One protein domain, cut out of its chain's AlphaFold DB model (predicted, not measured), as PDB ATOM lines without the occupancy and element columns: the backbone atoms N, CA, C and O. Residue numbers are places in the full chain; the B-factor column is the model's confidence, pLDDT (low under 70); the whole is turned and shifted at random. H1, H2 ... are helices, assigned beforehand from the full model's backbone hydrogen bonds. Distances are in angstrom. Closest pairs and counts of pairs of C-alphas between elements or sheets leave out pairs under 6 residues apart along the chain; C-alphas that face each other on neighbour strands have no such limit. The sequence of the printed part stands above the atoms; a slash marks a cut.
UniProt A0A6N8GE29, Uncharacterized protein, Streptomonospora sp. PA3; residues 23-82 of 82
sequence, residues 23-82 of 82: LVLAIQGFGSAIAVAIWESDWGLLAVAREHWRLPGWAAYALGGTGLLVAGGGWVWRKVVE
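What this domain is: This is residues 23 to 82 of the 82 residues of an uncharacterized protein of Streptomonospora sp. PA3 (UniProt A0A6N8GE29). Two helices, H1 and the longer H3, run side by side in opposite directions, with the short H2 set across H1 at residues 28 to 32 of H1. Residues 73 to 82, of which 73 to 81 belong to H3, stick out beyond this body as a straight arm. The printed part has 60 residues with three named helices, H1, H2, H3 in chain order, and no named strand: all helix. It is loose, with a radius of gyration of the C-alphas of 13.5 A, and elongated, spanning 43 by 22 by 15 A.

Where its parts are: H1, residues 23 to 39, begins at C-alpha 23 (117.280, 202.954, 212.914) and is 22.7 A long. H2 is residues 45 to 53. H3, residues 59 to 81, is 33.0 A long and ends at C-alpha 81 (113.420, 187.531, 225.252).

How they stand to each other: H1 touches H3, opposite ways at a shallow tilt of 29 degrees; their closest C-alphas, of Ala 26 and Gly 64, are 4.0 A apart. H1 touches H2 with residues 28 to 32 alone, closest at the C-alphas of Ser 32 and Leu 46, 6.7 A, and only just about perpendicular at 72 degrees. H2 and H3 are close but not clearly touching; their closest C-alphas, of Leu 46 and Ala 60, are 7.0 A apart. In H1, H2 and H3 every O i to N i+4 pair is within hydrogen-bond range.

The domain as a whole: The C-alphas of Glu 40 and Glu 82, the two farthest apart, are 43.7 A apart. The printed part has no cut, and both links are tight. Mean pLDDT of the printed part is 73.7; residues 40 to 50 and 53 to 57 are among those under 70.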
ATOM      1  N   LEU A  23     115.966 202.567 213.439       83.88
ATOM      2  CA  LEU A  23     117.280 202.954 212.914       83.88
ATOM      3  C   LEU A  23     117.162 203.801 211.645       83.88
ATOM      4  O   LEU A  23     117.841 204.819 211.528       83.88
ATOM      5  N   VAL A  24     116.277 203.425 210.720       85.75
ATOM      6  CA  VAL A  24     116.016 204.206 209.502       85.75
ATOM      7  C   VAL A  24     115.452 205.582 209.855       85.75
ATOM      8  O   VAL A  24     115.927 206.583 209.323       85.75
ATOM      9  N   LEU A  25     114.495 205.658 210.782       81.19
ATOM     10  CA  LEU A  25     113.937 206.924 211.265       81.19
ATOM     11  C   LEU A  25     114.995 207.793 211.954       81.19
ATOM     12  O   LEU A  25     115.037 208.999 211.720       81.19
ATOM     13  N   ALA A  26     115.876 207.188 212.754       77.19
ATOM     14  CA  ALA A  26     116.988 207.880 213.393       77.19
ATOM     15  C   ALA A  26     117.952 208.455 212.347       77.19
ATOM     16  O   ALA A  26     118.221 209.656 212.354       77.19
ATOM     17  N   ILE A  27     118.414 207.628 211.404       82.56
ATOM     18  CA  ILE A  27     119.331 208.047 210.337       82.56
ATOM     19  C   ILE A  27     118.696 209.139 209.472       82.56
ATOM     20  O   ILE A  27     119.362 210.122 209.164       82.56
ATOM     21  N   GLN A  28     117.418 209.017 209.107       81.69
ATOM     22  CA  GLN A  28     116.753 210.037 208.296       81.69
ATOM     23  C   GLN A  28     116.514 211.340 209.063       81.69
ATOM     24  O   GLN A  28     116.780 212.413 208.524       81.69
ATOM     25  N   GLY A  29     116.048 211.270 210.312       75.62
ATOM     26  CA  GLY A  29     115.798 212.454 211.134       75.62
ATOM     27  C   GLY A  29     117.083 213.223 211.444       75.62
ATOM     28  O   GLY A  29     117.170 214.422 211.178       75.62
ATOM     29  N   PHE A  30     118.120 212.531 211.929       75.62
ATOM     30  CA  PHE A  30     119.414 213.158 212.212       75.62
ATOM     31  C   PHE A  30     120.181 213.527 210.942       75.62
ATOM     32  O   PHE A  30     120.772 214.601 210.892       75.62
ATOM     33  N   GLY A  31     120.139 212.695 209.901       72.25
ATOM     34  CA  GLY A  31     120.770 212.993 208.614       72.25
ATOM     35  C   GLY A  31     120.195 214.252 207.970       72.25
ATOM     36  O   GLY A  31     120.954 215.092 207.492       72.25
ATOM     37  N   SER A  32     118.875 214.443 208.043       71.06
ATOM     38  CA  SER A  32     118.220 215.671 207.584       71.06
ATOM     39  C   SER A  32     118.623 216.890 208.425       71.06
ATOM     40  O   SER A  32     118.942 217.940 207.872       71.06
ATOM     41  N   ALA A  33     118.709 216.751 209.756       70.56
ATOM     42  CA  ALA A  33     119.175 217.831 210.631       70.56
ATOM     43  C   ALA A  33     120.629 218.247 210.337       70.56
ATOM     44  O   ALA A  33     120.934 219.437 210.296       70.56
ATOM     45  N   ILE A  34     121.515 217.274 210.105       69.38
ATOM     46  CA  ILE A  34     122.926 217.508 209.765       69.38
ATOM     47  C   ILE A  34     123.052 218.159 208.382       69.38
ATOM     48  O   ILE A  34     123.829 219.098 208.224       69.38
ATOM     49  N   ALA A  35     122.273 217.704 207.397       71.69
ATOM     50  CA  ALA A  35     122.268 218.284 206.056       71.69
ATOM     51  C   ALA A  35     121.844 219.762 206.071       71.69
ATOM     52  O   ALA A  35     122.482 220.592 205.426       71.69
ATOM     53  N   VAL A  36     120.844 220.111 206.880       71.81
ATOM     54  CA  VAL A  36     120.413 221.504 207.067       71.81
ATOM     55  C   VAL A  36     121.479 222.321 207.799       71.81
ATOM     56  O   VAL A  36     121.725 223.464 207.435       71.81
ATOM     57  N   ALA A  37     122.138 221.744 208.808       67.56
ATOM     58  CA  ALA A  37     123.136 222.454 209.606       67.56
ATOM     59  C   ALA A  37     124.466 222.703 208.872       67.56
ATOM     60  O   ALA A  37     125.120 223.706 209.142       67.56
ATOM     61  N   ILE A  38     124.889 221.791 207.989       73.62
ATOM     62  CA  ILE A  38     126.196 221.864 207.311       73.62
ATOM     63  C   ILE A  38     126.067 222.366 205.868       73.62
ATOM     64  O   ILE A  38     126.933 223.101 205.401       73.62
ATOM     65  N   TRP A  39     125.010 221.970 205.156       75.94
ATOM     66  CA  TRP A  39     124.833 222.240 203.724       75.94
ATOM     67  C   TRP A  39     123.662 223.180 203.406       75.94
ATOM     68  O   TRP A  39     123.388 223.397 202.225       75.94
ATOM     69  N   GLU A  40     122.947 223.694 204.418       67.44
ATOM     70  CA  GLU A  40     121.711 224.493 204.263       67.44
ATOM     71  C   GLU A  40     120.682 223.861 203.305       67.44
ATOM     72  O   GLU A  40     119.816 224.531 202.750       67.44
ATOM     73  N   SER A  41     120.771 222.546 203.096       62.47
ATOM     74  CA  SER A  41     119.949 221.815 202.138       62.47
ATOM     75  C   SER A  41     119.047 220.840 202.868       62.47
ATOM     76  O   SER A  41     119.506 220.004 203.651       62.47
ATOM     77  N   ASP A  42     117.758 220.912 202.562       65.56
ATOM     78  CA  ASP A  42     116.782 219.934 203.008       65.56
ATOM     79  C   ASP A  42     116.933 218.636 202.193       65.56
ATOM     80  O   ASP A  42     116.863 218.636 200.966       65.56
ATOM     81  N   TRP A  43     117.131 217.507 202.881       63.56
ATOM     82  CA  TRP A  43     117.240 216.176 202.268       63.56
ATOM     83  C   TRP A  43     116.267 215.168 202.901       63.56
ATOM     84  O   TRP A  43     116.021 215.188 204.111       63.56
ATOM     85  N   GLY A  44     115.752 214.246 202.076       66.62
ATOM     86  CA  GLY A  44     114.950 213.088 202.498       66.62
ATOM     87  C   GLY A  44     113.447 213.353 202.679       66.62
ATOM     88  O   GLY A  44     112.917 214.368 202.236       66.62
ATOM     89  N   LEU A  45     112.747 212.430 203.355       66.06
ATOM     90  CA  LEU A  45     111.300 212.538 203.637       66.06
ATOM     91  C   LEU A  45     110.942 213.808 204.419       66.06
ATOM     92  O   LEU A  45     109.840 214.334 204.290       66.06
ATOM     93  N   LEU A  46     111.883 214.309 205.219       65.12
ATOM     94  CA  LEU A  46     111.694 215.519 206.001       65.12
ATOM     95  C   LEU A  46     111.688 216.790 205.141       65.12
ATOM     96  O   LEU A  46     110.981 217.730 205.488       65.12
ATOM     97  N   ALA A  47     112.422 216.800 204.023       66.06
ATOM     98  CA  ALA A  47     112.397 217.886 203.044       66.06
ATOM     99  C   ALA A  47     111.009 217.997 202.406       66.06
ATOM    100  O   ALA A  47     110.377 219.048 202.452       66.06
ATOM    101  N   VAL A  48     110.479 216.858 201.944       64.88
ATOM    102  CA  VAL A  48     109.119 216.751 201.391       64.88
ATOM    103  C   VAL A  48     108.076 217.188 202.424       64.88
ATOM    104  O   VAL A  48     107.139 217.924 202.115       64.88
ATOM    105  N   ALA A  49     108.246 216.766 203.678       64.94
ATOM    106  CA  ALA A  49     107.334 217.127 204.752       64.94
ATOM    107  C   ALA A  49     107.432 218.620 205.124       64.94
ATOM    108  O   ALA A  49     106.407 219.242 205.401       64.94
ATOM    109  N   ARG A  50     108.626 219.228 205.100       68.62
ATOM    110  CA  ARG A  50     108.796 220.680 205.276       68.62
ATOM    111  C   ARG A  50     108.117 221.470 204.174       68.62
ATOM    112  O   ARG A  50     107.473 222.472 204.475       68.62
ATOM    113  N   GLU A  51     108.226 220.994 202.945       70.62
ATOM    114  CA  GLU A  51     107.649 221.644 201.777       70.62
ATOM    115  C   GLU A  51     106.113 221.598 201.789       70.62
ATOM    116  O   GLU A  51     105.471 222.601 201.489       70.62
ATOM    117  N   HIS A  52     105.506 220.492 202.236       72.06
ATOM    118  CA  HIS A  52     104.044 220.392 202.349       72.06
ATOM    119  C   HIS A  52     103.452 220.968 203.650       72.06
ATOM    120  O   HIS A  52     102.326 221.459 203.630       72.06
ATOM    121  N   TRP A  53     104.159 220.897 204.785       69.38
ATOM    122  CA  TRP A  53     103.587 221.199 206.114       69.38
ATOM    123  C   TRP A  53     104.260 222.369 206.852       69.38
ATOM    124  O   TRP A  53     103.875 222.658 207.984       69.38
ATOM    125  N   ARG A  54     105.251 223.059 206.255       66.75
ATOM    126  CA  ARG A  54     106.081 224.098 206.915       66.75
ATOM    127  C   ARG A  54     106.568 223.645 208.297       66.75
ATOM    128  O   ARG A  54     106.350 224.306 209.312       66.75
ATOM    129  N   LEU A  55     107.212 222.481 208.336       65.12
ATOM    130  CA  LEU A  55     107.676 221.887 209.585       65.12
ATOM    131  C   LEU A  55     108.832 222.684 210.219       65.12
ATOM    132  O   LEU A  55     109.808 223.020 209.542       65.12
ATOM    133  N   PRO A  56     108.777 222.935 211.538       69.50
ATOM    134  CA  PRO A  56     109.800 223.698 212.239       69.50
ATOM    135  C   PRO A  56     111.153 222.970 212.312       69.50
ATOM    136  O   PRO A  56     111.248 221.748 212.188       69.50
ATOM    137  N   GLY A  57     112.221 223.739 212.560       68.00
ATOM    138  CA  GLY A  57     113.612 223.279 212.702       68.00
ATOM    139  C   GLY A  57     113.786 222.012 213.547       68.00
ATOM    140  O   GLY A  57     114.513 221.093 213.178       68.00
ATOM    141  N   TRP A  58     113.046 221.941 214.656       71.88
ATOM    142  CA  TRP A  58     113.133 220.871 215.645       71.88
ATOM    143  C   TRP A  58     112.483 219.545 215.218       71.88
ATOM    144  O   TRP A  58     112.749 218.515 215.841       71.88
ATOM    145  N   ALA A  59     111.676 219.533 214.151       73.19
ATOM    146  CA  ALA A  59     110.974 218.334 213.687       73.19
ATOM    147  C   ALA A  59     111.941 217.204 213.291       73.19
ATOM    148  O   ALA A  59     111.648 216.034 213.523       73.19
ATOM    149  N   ALA A  60     113.122 217.552 212.770       72.50
ATOM    150  CA  ALA A  60     114.170 216.599 212.407       72.50
ATOM    151  C   ALA A  60     114.707 215.839 213.628       72.50
ATOM    152  O   ALA A  60     114.804 214.611 213.620       72.50
ATOM    153  N   TYR A  61     114.968 216.571 214.713       70.88
ATOM    154  CA  TYR A  61     115.415 216.001 215.982       70.88
ATOM    155  C   TYR A  61     114.315 215.183 216.658       70.88
ATOM    156  O   TYR A  61     114.604 214.128 217.217       70.88
ATOM    157  N   ALA A  62     113.055 215.620 216.570       77.50
ATOM    158  CA  ALA A  62     111.923 214.857 217.090       77.50
ATOM    159  C   ALA A  62     111.743 213.523 216.343       77.50
ATOM    160  O   ALA A  62     111.562 212.485 216.982       77.50
ATOM    161  N   LEU A  63     111.859 213.521 215.009       78.12
ATOM    162  CA  LEU A  63     111.784 212.294 214.209       78.12
ATOM    163  C   LEU A  63     112.961 211.359 214.506       78.12
ATOM    164  O   LEU A  63     112.763 210.165 214.732       78.12
ATOM    165  N   GLY A  64     114.175 211.915 214.568       73.38
ATOM    166  CA  GLY A  64     115.383 211.164 214.892       73.38
ATOM    167  C   GLY A  64     115.327 210.545 216.293       73.38
ATOM    168  O   GLY A  64     115.629 209.365 216.472       73.38
ATOM    169  N   GLY A  65     114.864 211.316 217.282       79.69
ATOM    170  CA  GLY A  65     114.646 210.857 218.654       79.69
ATOM    171  C   GLY A  65     113.566 209.780 218.754       79.69
ATOM    172  O   GLY A  65     113.760 208.780 219.440       79.69
ATOM    173  N   THR A  66     112.469 209.920 218.008       81.75
ATOM    174  CA  THR A  66     111.424 208.886 217.930       81.75
ATOM    175  C   THR A  66     111.985 207.588 217.347       81.75
ATOM    176  O   THR A  66     111.735 206.513 217.890       81.75
ATOM    177  N   GLY A  67     112.813 207.678 216.302       77.69
ATOM    178  CA  GLY A  67     113.517 206.526 215.739       77.69
ATOM    179  C   GLY A  67     114.411 205.816 216.759       77.69
ATOM    180  O   GLY A  67     114.342 204.594 216.895       77.69
ATOM    181  N   LEU A  68     115.179 206.575 217.545       81.56
ATOM    182  CA  LEU A  68     115.999 206.045 218.643       81.56
ATOM    183  C   LEU A  68     115.168 205.335 219.716       81.56
ATOM    184  O   LEU A  68     115.565 204.265 220.172       81.56
ATOM    185  N   LEU A  69     114.019 205.892 220.105       86.56
ATOM    186  CA  LEU A  69     113.131 205.272 221.093       86.56
ATOM    187  C   LEU A  69     112.549 203.951 220.584       86.56
ATOM    188  O   LEU A  69     112.528 202.965 221.320       86.56
ATOM    189  N   VAL A  70     112.123 203.908 219.320       83.06
ATOM    190  CA  VAL A  70     111.582 202.692 218.696       83.06
ATOM    191  C   VAL A  70     112.672 201.628 218.539       83.06
ATOM    192  O   VAL A  70     112.455 200.468 218.893       83.06
ATOM    193  N   ALA A  71     113.865 202.020 218.081       80.88
ATOM    194  CA  ALA A  71     114.990 201.101 217.947       80.88
ATOM    195  C   ALA A  71     115.473 200.582 219.304       80.88
ATOM    196  O   ALA A  71     115.681 199.381 219.467       80.88
ATOM    197  N   GLY A  72     115.609 201.473 220.286       82.44
ATOM    198  CA  GLY A  72     115.990 201.133 221.651       82.44
ATOM    199  C   GLY A  72     114.973 200.205 222.310       82.44
ATOM    200  O   GLY A  72     115.364 199.185 222.864       82.44
ATOM    201  N   GLY A  73     113.675 200.491 222.179       83.69
ATOM    202  CA  GLY A  73     112.606 199.630 222.689       83.69
ATOM    203  C   GLY A  73     112.620 198.233 222.062       83.69
ATOM    204  O   GLY A  73     112.594 197.238 222.785       83.69
ATOM    205  N   GLY A  74     112.749 198.145 220.734       78.19
ATOM    206  CA  GLY A  74     112.879 196.864 220.031       78.19
ATOM    207  C   GLY A  74     114.147 196.093 220.418       78.19
ATOM    208  O   GLY A  74     114.116 194.870 220.557       78.19
ATOM    209  N   TRP A  75     115.260 196.794 220.649       80.12
ATOM    210  CA  TRP A  75     116.523 196.187 221.072       80.12
ATOM    211  C   TRP A  75     116.476 195.674 222.517       80.12
ATOM    212  O   TRP A  75     116.889 194.545 222.779       80.12
ATOM    213  N   VAL A  76     115.920 196.462 223.441       84.94
ATOM    214  CA  VAL A  76     115.707 196.054 224.840       84.94
ATOM    215  C   VAL A  76     114.779 194.846 224.907       84.94
ATOM    216  O   VAL A  76     115.078 193.892 225.616       84.94
ATOM    217  N   TRP A  77     113.699 194.838 224.122       77.12
ATOM    218  CA  TRP A  77     112.789 193.696 224.051       77.12
ATOM    219  C   TRP A  77     113.499 192.418 223.599       77.12
ATOM    220  O   TRP A  77     113.356 191.378 224.237       77.12
ATOM    221  N   ARG A  78     114.335 192.503 222.554       75.94
ATOM    222  CA  ARG A  78     115.166 191.368 222.122       75.94
ATOM    223  C   ARG A  78     116.054 190.845 223.249       75.94
ATOM    224  O   ARG A  78     116.141 189.638 223.414       75.94
ATOM    225  N   LYS A  79     116.658 191.733 224.044       74.38
ATOM    226  CA  LYS A  79     117.502 191.355 225.189       74.38
ATOM    227  C   LYS A  79     116.755 190.730 226.364       74.38
ATOM    228  O   LYS A  79     117.387 190.050 227.158       74.38
ATOM    229  N   VAL A  80     115.461 190.995 226.507       76.69
ATOM    230  CA  VAL A  80     114.620 190.388 227.551       76.69
ATOM    231  C   VAL A  80     114.114 189.005 227.128       76.69
ATOM    232  O   VAL A  80     113.837 188.170 227.985       76.69
ATOM    233  N   VAL A  81     113.958 188.777 225.821       70.62
ATOM    234  CA  VAL A  81     113.420 187.531 225.252       70.62
ATOM    235  C   VAL A  81     114.513 186.497 224.925       70.62
ATOM    236  O   VAL A  81     114.212 185.303 224.946       70.62
ATOM    237  N   GLU A  82     115.742 186.933 224.616       56.25
ATOM    238  CA  GLU A  82     116.949 186.080 224.481       56.25
ATOM    239  C   GLU A  82     117.476 185.587 225.836       56.25
ATOM    240  O   GLU A  82     117.821 184.385 225.910       56.25
TER     241      GLU A  82